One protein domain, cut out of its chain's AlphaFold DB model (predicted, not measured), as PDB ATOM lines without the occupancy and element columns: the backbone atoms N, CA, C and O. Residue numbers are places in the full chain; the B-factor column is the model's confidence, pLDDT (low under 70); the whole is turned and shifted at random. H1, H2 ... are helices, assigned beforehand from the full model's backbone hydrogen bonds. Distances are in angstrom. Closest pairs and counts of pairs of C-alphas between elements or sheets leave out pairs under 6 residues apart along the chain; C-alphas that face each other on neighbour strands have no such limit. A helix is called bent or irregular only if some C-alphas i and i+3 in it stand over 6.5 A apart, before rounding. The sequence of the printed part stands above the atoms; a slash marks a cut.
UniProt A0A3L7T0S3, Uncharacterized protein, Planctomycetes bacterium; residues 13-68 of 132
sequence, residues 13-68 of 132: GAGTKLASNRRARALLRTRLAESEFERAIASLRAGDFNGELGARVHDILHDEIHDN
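This is residues 13 to 68 of the 132 residues of an uncharacterized protein of Planctomycetes bacterium (UniProt A0A3L7T0S3). One long helix, H4, runs across one side of a group of three shorter helices, H1, H2 and H3, whose centres make a triangle. H4 packs on H2 and H3, crossing them at wide angles, while H1 is away from it. The printed part has 56 residues with four named helices, H1 to H4 in chain order, and no named strand; the class is all helix, with mostly crossed helix packing. It is compact and rounded, with a radius of gyration of the C-alphas of 9.9 A and spans of 25 by 23 by 19 A.

H4, residues 51 to 68, is 25.7 A long, from C-alpha 51 at (276.004, 288.104, 285.685) to C-alpha 68 at (264.772, 289.334, 262.634). H3, residues 34 to 46, is 19.3 A long and only just irregular: C-alphas 35 and 38 are 7.0 A apart. H2 is residues 22 to 31, 14.5 A. H1, residues 13 to 20, is 13.3 A long and begins at C-alpha 13 at (263.756, 277.886, 278.601); it is irregular, with C-alphas 13 and 16 7.3 A apart.

H4 touches H3 with residues 53 to 57 alone, about perpendicular at 81 degrees; the closest C-alphas, of Ala 40 and Val 57, are 6.6 A apart. With residues 57 to 61 alone it touches H2, at a steep tilt of 58 degrees, opposite ways; the closest C-alphas are those of Ala 24 and Leu 61, 7.4 A. H3 touches H2 with residues 37 to 41 alone, at a steep tilt of 45 degrees, opposite ways, closest at the C-alphas of Arg 29 and Phe 37, 6.1 A. H3 touches H1 with residues 41 to 46 alone, at a steep tilt of 46 degrees, opposite ways; the C-alphas of Gly 15 and Leu 44 are closest, 4.4 A. H1 and H2 touch only at the corner by their link, and only just, with 3 pairs of C-alphas within 8 A, the closest those of Leu 18 and Ala 24, 5.8 A; their lines are about perpendicular at 90 degrees. H1 and H4 are apart. In H2 and H4 every O i to N i+4 pair is within hydrogen-bond range; in H1 it is 3 of 4 and in H3 7 of 9.

The two C-alphas farthest apart, of Ser 35 and Asp 67, are 26.5 A apart. The printed part has no cut, and its three links are tight. Mean pLDDT of the printed part is 94.8, and no printed residue is under 70.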
ATOM      1  N   GLY A  13     264.412 279.102 279.077       91.94
ATOM      2  CA  GLY A  13     263.756 277.886 278.601       91.94
ATOM      3  C   GLY A  13     263.954 277.635 277.101       91.94
ATOM      4  O   GLY A  13     263.990 276.485 276.661       91.94
ATOM      5  N   ALA A  14     264.159 278.689 276.303       93.69
ATOM      6  CA  ALA A  14     264.506 278.583 274.883       93.69
ATOM      7  C   ALA A  14     266.008 278.326 274.619       93.69
ATOM      8  O   ALA A  14     266.396 277.946 273.502       93.69
ATOM      9  N   GLY A  15     266.854 278.494 275.637       93.62
ATOM     10  CA  GLY A  15     268.307 278.587 275.515       93.62
ATOM     11  C   GLY A  15     268.963 277.364 274.873       93.62
ATOM     12  O   GLY A  15     269.799 277.512 273.983       93.62
ATOM     13  N   THR A  16     268.524 276.145 275.208       94.38
ATOM     14  CA  THR A  16     269.087 274.907 274.625       94.38
ATOM     15  C   THR A  16     268.888 274.837 273.107       94.38
ATOM     16  O   THR A  16     269.772 274.381 272.366       94.38
ATOM     17  N   LYS A  17     267.741 275.322 272.615       95.19
ATOM     18  CA  LYS A  17     267.428 275.333 271.183       95.19
ATOM     19  C   LYS A  17     268.285 276.362 270.448       95.19
ATOM     20  O   LYS A  17     268.868 276.046 269.409       95.19
ATOM     21  N   LEU A  18     268.450 277.546 271.039       95.94
ATOM     22  CA  LEU A  18     269.309 278.611 270.516       95.94
ATOM     23  C   LEU A  18     270.795 278.218 270.537       95.94
ATOM     24  O   LEU A  18     271.484 278.398 269.537       95.94
ATOM     25  N   ALA A  19     271.276 277.574 271.603       95.88
ATOM     26  CA  ALA A  19     272.656 277.088 271.718       95.88
ATOM     27  C   ALA A  19     273.045 276.088 270.616       95.88
ATOM     28  O   ALA A  19     274.223 275.969 270.260       95.88
ATOM     29  N   SER A  20     272.062 275.359 270.086       95.50
ATOM     30  CA  SER A  20     272.235 274.366 269.021       95.50
ATOM     31  C   SER A  20     271.971 274.946 267.628       95.50
ATOM     32  O   SER A  20     272.291 274.317 266.619       95.50
ATOM     33  N   ASN A  21     271.411 276.155 267.540       96.75
ATOM     34  CA  ASN A  21     271.050 276.766 266.276       96.75
ATOM     35  C   ASN A  21     272.252 277.442 265.601       96.75
ATOM     36  O   ASN A  21     272.915 278.302 266.178       96.75
ATOM     37  N   ARG A  22     272.503 277.114 264.328       96.81
ATOM     38  CA  ARG A  22     273.629 277.674 263.562       96.81
ATOM     39  C   ARG A  22     273.600 279.204 263.477       96.81
ATOM     40  O   ARG A  22     274.656 279.818 263.586       96.81
ATOM     41  N   ARG A  23     272.424 279.808 263.272       95.56
ATOM     42  CA  ARG A  23     272.274 281.261 263.111       95.56
ATOM     43  C   ARG A  23     272.526 281.987 264.433       95.56
ATOM     44  O   ARG A  23     273.350 282.893 264.458       95.56
ATOM     45  N   ALA A  24     271.924 281.517 265.526       96.31
ATOM     46  CA  ALA A  24     272.158 282.073 266.861       96.31
ATOM     47  C   ALA A  24     273.636 281.963 267.283       96.31
ATOM     48  O   ALA A  24     274.237 282.934 267.733       96.31
ATOM     49  N   ARG A  25     274.272 280.804 267.058       97.38
ATOM     50  CA  ARG A  25     275.711 280.622 267.328       97.38
ATOM     51  C   ARG A  25     276.583 281.562 266.499       97.38
ATOM     52  O   ARG A  25     277.572 282.076 267.009       97.38
ATOM     53  N   ALA A  26     276.244 281.760 265.225       96.94
ATOM     54  CA  ALA A  26     276.973 282.677 264.357       96.94
ATOM     55  C   ALA A  26     276.851 284.126 264.847       96.94
ATOM     56  O   ALA A  26     277.864 284.807 264.919       96.94
ATOM     57  N   LEU A  27     275.654 284.560 265.255       97.06
ATOM     58  CA  LEU A  27     275.451 285.879 265.855       97.06
ATOM     59  C   LEU A  27     276.297 286.068 267.119       97.06
ATOM     60  O   LEU A  27     276.985 287.071 267.263       97.06
ATOM     61  N   LEU A  28     276.283 285.104 268.037       96.94
ATOM     62  CA  LEU A  28     277.054 285.232 269.275       96.94
ATOM     63  C   LEU A  28     278.558 285.291 269.001       96.94
ATOM     64  O   LEU A  28     279.256 286.071 269.637       96.94
ATOM     65  N   ARG A  29     279.054 284.544 268.006       97.00
ATOM     66  CA  ARG A  29     280.450 284.652 267.551       97.00
ATOM     67  C   ARG A  29     280.814 286.024 266.998       97.00
ATOM     68  O   ARG A  29     281.967 286.411 267.109       97.00
ATOM     69  N   THR A  30     279.880 286.742 266.374       97.00
ATOM     70  CA  THR A  30     280.171 288.082 265.837       97.00
ATOM     71  C   THR A  30     280.051 289.179 266.886       97.00
ATOM     72  O   THR A  30     280.642 290.242 266.716       97.00
ATOM     73  N   ARG A  31     279.283 288.950 267.958       96.69
ATOM     74  CA  ARG A  31     278.987 289.956 268.990       96.69
ATOM     75  C   ARG A  31     279.799 289.804 270.279       96.69
ATOM     76  O   ARG A  31     279.807 290.731 271.086       96.69
ATOM     77  N   LEU A  32     280.448 288.664 270.489       96.06
ATOM     78  CA  LEU A  32     281.223 288.363 271.694       96.06
ATOM     79  C   LEU A  32     282.699 288.153 271.361       96.06
ATOM     80  O   LEU A  32     283.047 287.788 270.239       96.06
ATOM     81  N   ALA A  33     283.567 288.332 272.357       95.50
ATOM     82  CA  ALA A  33     284.951 287.896 272.226       95.50
ATOM     83  C   ALA A  33     285.029 286.358 272.159       95.50
ATOM     84  O   ALA A  33     284.217 285.655 272.764       95.50
ATOM     85  N   GLU A  34     286.052 285.819 271.490       92.62
ATOM     86  CA  GLU A  34     286.249 284.363 271.370       92.62
ATOM     87  C   GLU A  34     286.317 283.674 272.748       92.62
ATOM     88  O   GLU A  34     285.744 282.606 272.951       92.62
ATOM     89  N   SER A  35     286.942 284.329 273.736       92.88
ATOM     90  CA  SER A  35     287.031 283.844 275.122       92.88
ATOM     91  C   SER A  35     285.686 283.817 275.861       92.88
ATOM     92  O   SER A  35     285.537 283.095 276.849       92.88
ATOM     93  N   GLU A  36     284.700 284.590 275.405       95.81
ATOM     94  CA  GLU A  36     283.355 284.649 275.979       95.81
ATOM     95  C   GLU A  36     282.396 283.664 275.301       95.81
ATOM     96  O   GLU A  36     281.462 283.188 275.947       95.81
ATOM     97  N   PHE A  37     282.629 283.334 274.026       96.38
ATOM     98  CA  PHE A  37     281.697 282.569 273.199       96.38
ATOM     99  C   PHE A  37     281.328 281.206 273.800       96.38
ATOM    100  O   PHE A  37     280.147 280.917 273.986       96.38
ATOM    101  N   GLU A  38     282.306 280.367 274.152       95.12
ATOM    102  CA  GLU A  38     282.003 279.029 274.687       95.12
ATOM    103  C   GLU A  38     281.291 279.095 276.048       95.12
ATOM    104  O   GLU A  38     280.403 278.284 276.324       95.12
ATOM    105  N   ARG A  39     281.590 280.114 276.867       95.44
ATOM    106  CA  ARG A  39     280.856 280.353 278.120       95.44
ATOM    107  C   ARG A  39     279.414 280.768 277.847       95.44
ATOM    108  O   ARG A  39     278.513 280.253 278.495       95.44
ATOM    109  N   ALA A  40     279.182 281.636 276.862       95.69
ATOM    110  CA  ALA A  40     277.839 282.042 276.455       95.69
ATOM    111  C   ALA A  40     277.005 280.850 275.955       95.69
ATOM    112  O   ALA A  40     275.833 280.714 276.304       95.69
ATOM    113  N   ILE A  41     277.612 279.941 275.185       96.62
ATOM    114  CA  ILE A  41     276.956 278.697 274.761       96.62
ATOM    115  C   ILE A  41     276.631 277.794 275.957       96.62
ATOM    116  O   ILE A  41     275.558 277.186 275.982       96.62
ATOM    117  N   ALA A  42     277.527 277.694 276.941       94.25
ATOM    118  CA  ALA A  42     277.270 276.935 278.163       94.25
ATOM    119  C   ALA A  42     276.109 277.539 278.975       94.25
ATOM    120  O   ALA A  42     275.185 276.807 279.326       94.25
ATOM    121  N   SER A  43     276.104 278.860 279.173       93.19
ATOM    122  CA  SER A  43     275.017 279.613 279.814       93.19
ATOM    123  C   SER A  43     273.666 279.372 279.137       93.19
ATOM    124  O   SER A  43     272.690 279.042 279.805       93.19
ATOM    125  N   LEU A  44     273.614 279.415 277.801       94.50
ATOM    126  CA  LEU A  44     272.384 279.135 277.051       94.50
ATOM    127  C   LEU A  44     271.864 277.713 277.254       94.50
ATOM    128  O   LEU A  44     270.661 277.510 277.384       94.50
ATOM    129  N   ARG A  45     272.751 276.714 277.279       95.12
ATOM    130  CA  ARG A  45     272.352 275.321 277.542       95.12
ATOM    131  C   ARG A  45     271.843 275.135 278.965       95.12
ATOM    132  O   ARG A  45     270.925 274.350 279.171       95.12
ATOM    133  N   ALA A  46     272.440 275.843 279.919       93.31
ATOM    134  CA  ALA A  46     272.027 275.815 281.314       93.31
ATOM    135  C   ALA A  46     270.748 276.627 281.581       93.31
ATOM    136  O   ALA A  46     270.135 276.441 282.628       93.31
ATOM    137  N   GLY A  47     270.347 277.513 280.661       92.81
ATOM    138  CA  GLY A  47     269.295 278.498 280.920       92.81
ATOM    139  C   GLY A  47     269.709 279.513 281.991       92.81
ATOM    140  O   GLY A  47     268.861 280.037 282.703       92.81
ATOM    141  N   ASP A  48     271.010 279.759 282.141       91.94
ATOM    142  CA  ASP A  48     271.561 280.627 283.178       91.94
ATOM    143  C   ASP A  48     272.126 281.907 282.558       91.94
ATOM    144  O   ASP A  48     273.198 281.904 281.947       91.94
ATOM    145  N   PHE A  49     271.392 283.005 282.730       89.94
ATOM    146  CA  PHE A  49     271.784 284.343 282.285       89.94
ATOM    147  C   PHE A  49     272.256 285.243 283.431       89.94
ATOM    148  O   PHE A  49     272.230 286.468 283.304       89.94
ATOM    149  N   ASN A  50     272.701 284.671 284.548       88.44
ATOM    150  CA  ASN A  50     273.226 285.468 285.647       88.44
ATOM    151  C   ASN A  50     274.567 286.135 285.294       88.44
ATOM    152  O   ASN A  50     275.403 285.604 284.556       88.44
ATOM    153  N   GLY A  51     274.791 287.313 285.881       92.62
ATOM    154  CA  GLY A  51     276.004 288.104 285.685       92.62
ATOM    155  C   GLY A  51     276.059 288.843 284.344       92.62
ATOM    156  O   GLY A  51     275.171 288.746 283.502       92.62
ATOM    157  N   GLU A  52     277.135 289.605 284.150       94.75
ATOM    158  CA  GLU A  52     277.268 290.538 283.022       94.75
ATOM    159  C   GLU A  52     277.224 289.843 281.653       94.75
ATOM    160  O   GLU A  52     276.532 290.300 280.744       94.75
ATOM    161  N   LEU A  53     277.929 288.715 281.497       94.25
ATOM    162  CA  LEU A  53     277.908 287.965 280.239       94.25
ATOM    163  C   LEU A  53     276.510 287.399 279.959       94.25
ATOM    164  O   LEU A  53     276.057 287.453 278.820       94.25
ATOM    165  N   GLY A  54     275.835 286.867 280.979       94.19
ATOM    166  CA  GLY A  54     274.491 286.318 280.840       94.19
ATOM    167  C   GLY A  54     273.487 287.373 280.375       94.19
ATOM    168  O   GLY A  54     272.807 287.154 279.374       94.19
ATOM    169  N   ALA A  55     273.484 288.546 281.013       94.44
ATOM    170  CA  ALA A  55     272.650 289.680 280.614       94.44
ATOM    171  C   ALA A  55     272.939 290.133 279.172       94.44
ATOM    172  O   ALA A  55     272.026 290.247 278.361       94.44
ATOM    173  N   ARG A  56     274.216 290.279 278.792       96.38
ATOM    174  CA  ARG A  56     274.590 290.645 277.413       96.38
ATOM    175  C   ARG A  56     274.123 289.615 276.381       96.38
ATOM    176  O   ARG A  56     273.667 289.989 275.306       96.38
ATOM    177  N   VAL A  57     274.260 288.320 276.677       96.00
ATOM    178  CA  VAL A  57     273.799 287.243 275.782       96.00
ATOM    179  C   VAL A  57     272.280 287.262 275.655       96.00
ATOM    180  O   VAL A  57     271.773 287.078 274.548       96.00
ATOM    181  N   HIS A  58     271.580 287.487 276.768       94.75
ATOM    182  CA  HIS A  58     270.136 287.650 276.780       94.75
ATOM    183  C   HIS A  58     269.717 288.781 275.837       94.75
ATOM    184  O   HIS A  58     268.946 288.528 274.917       94.75
ATOM    185  N   ASP A  59     270.294 289.972 275.989       95.56
ATOM    186  CA  ASP A  59     269.928 291.154 275.199       95.56
ATOM    187  C   ASP A  59     270.227 290.961 273.706       95.56
ATOM    188  O   ASP A  59     269.352 291.155 272.869       95.56
ATOM    189  N   ILE A  60     271.420 290.454 273.358       96.69
ATOM    190  CA  ILE A  60     271.796 290.174 271.959       96.69
ATOM    191  C   ILE A  60     270.778 289.253 271.274       96.69
ATOM    192  O   ILE A  60     270.428 289.463 270.112       96.69
ATOM    193  N   LEU A  61     270.357 288.189 271.960       96.44
ATOM    194  CA  LEU A  61     269.422 287.219 271.396       96.44
ATOM    195  C   LEU A  61     267.987 287.736 271.412       96.44
ATOM    196  O   LEU A  61     267.267 287.486 270.450       96.44
ATOM    197  N   HIS A  62     267.577 288.428 272.473       94.38
ATOM    198  CA  HIS A  62     266.262 289.043 272.577       94.38
ATOM    199  C   HIS A  62     266.037 290.012 271.413       94.38
ATOM    200  O   HIS A  62     265.090 289.823 270.647       94.38
ATOM    201  N   ASP A  63     266.966 290.950 271.221       94.62
ATOM    202  CA  ASP A  63     266.919 291.950 270.154       94.62
ATOM    203  C   ASP A  63     266.925 291.284 268.775       94.62
ATOM    204  O   ASP A  63     266.049 291.535 267.952       94.62
ATOM    205  N   GLU A  64     267.850 290.350 268.524       95.75
ATOM    206  CA  GLU A  64     267.905 289.665 267.229       95.75
ATOM    207  C   GLU A  64     266.605 288.917 266.922       95.75
ATOM    208  O   GLU A  64     266.137 288.942 265.779       95.75
ATOM    209  N   ILE A  65     266.041 288.204 267.902       94.50
ATOM    210  CA  ILE A  65     264.805 287.451 267.700       94.50
ATOM    211  C   ILE A  65     263.661 288.419 267.400       94.50
ATOM    212  O   ILE A  65     262.877 288.155 266.491       94.50
ATOM    213  N   HIS A  66     263.563 289.529 268.127       91.56
ATOM    214  CA  HIS A  66     262.489 290.502 267.942       91.56
ATOM    215  C   HIS A  66     262.598 291.221 266.592       91.56
ATOM    216  O   HIS A  66     261.588 291.369 265.903       91.56
ATOM    217  N   ASP A  67     263.812 291.561 266.169       92.50
ATOM    218  CA  ASP A  67     264.049 292.322 264.942       92.50
ATOM    219  C   ASP A  67     264.067 291.446 263.681       92.50
ATOM    220  O   ASP A  67     263.742 291.913 262.589       92.50
ATOM    221  N   ASN A  68     264.461 290.171 263.797       94.31
ATOM    222  CA  ASN A  68     264.772 289.334 262.634       94.31
ATOM    223  C   ASN A  68     264.065 287.969 262.600       94.31
ATOM    224  O   ASN A  68     264.410 287.115 261.762       94.31
TER     225      ASN A  68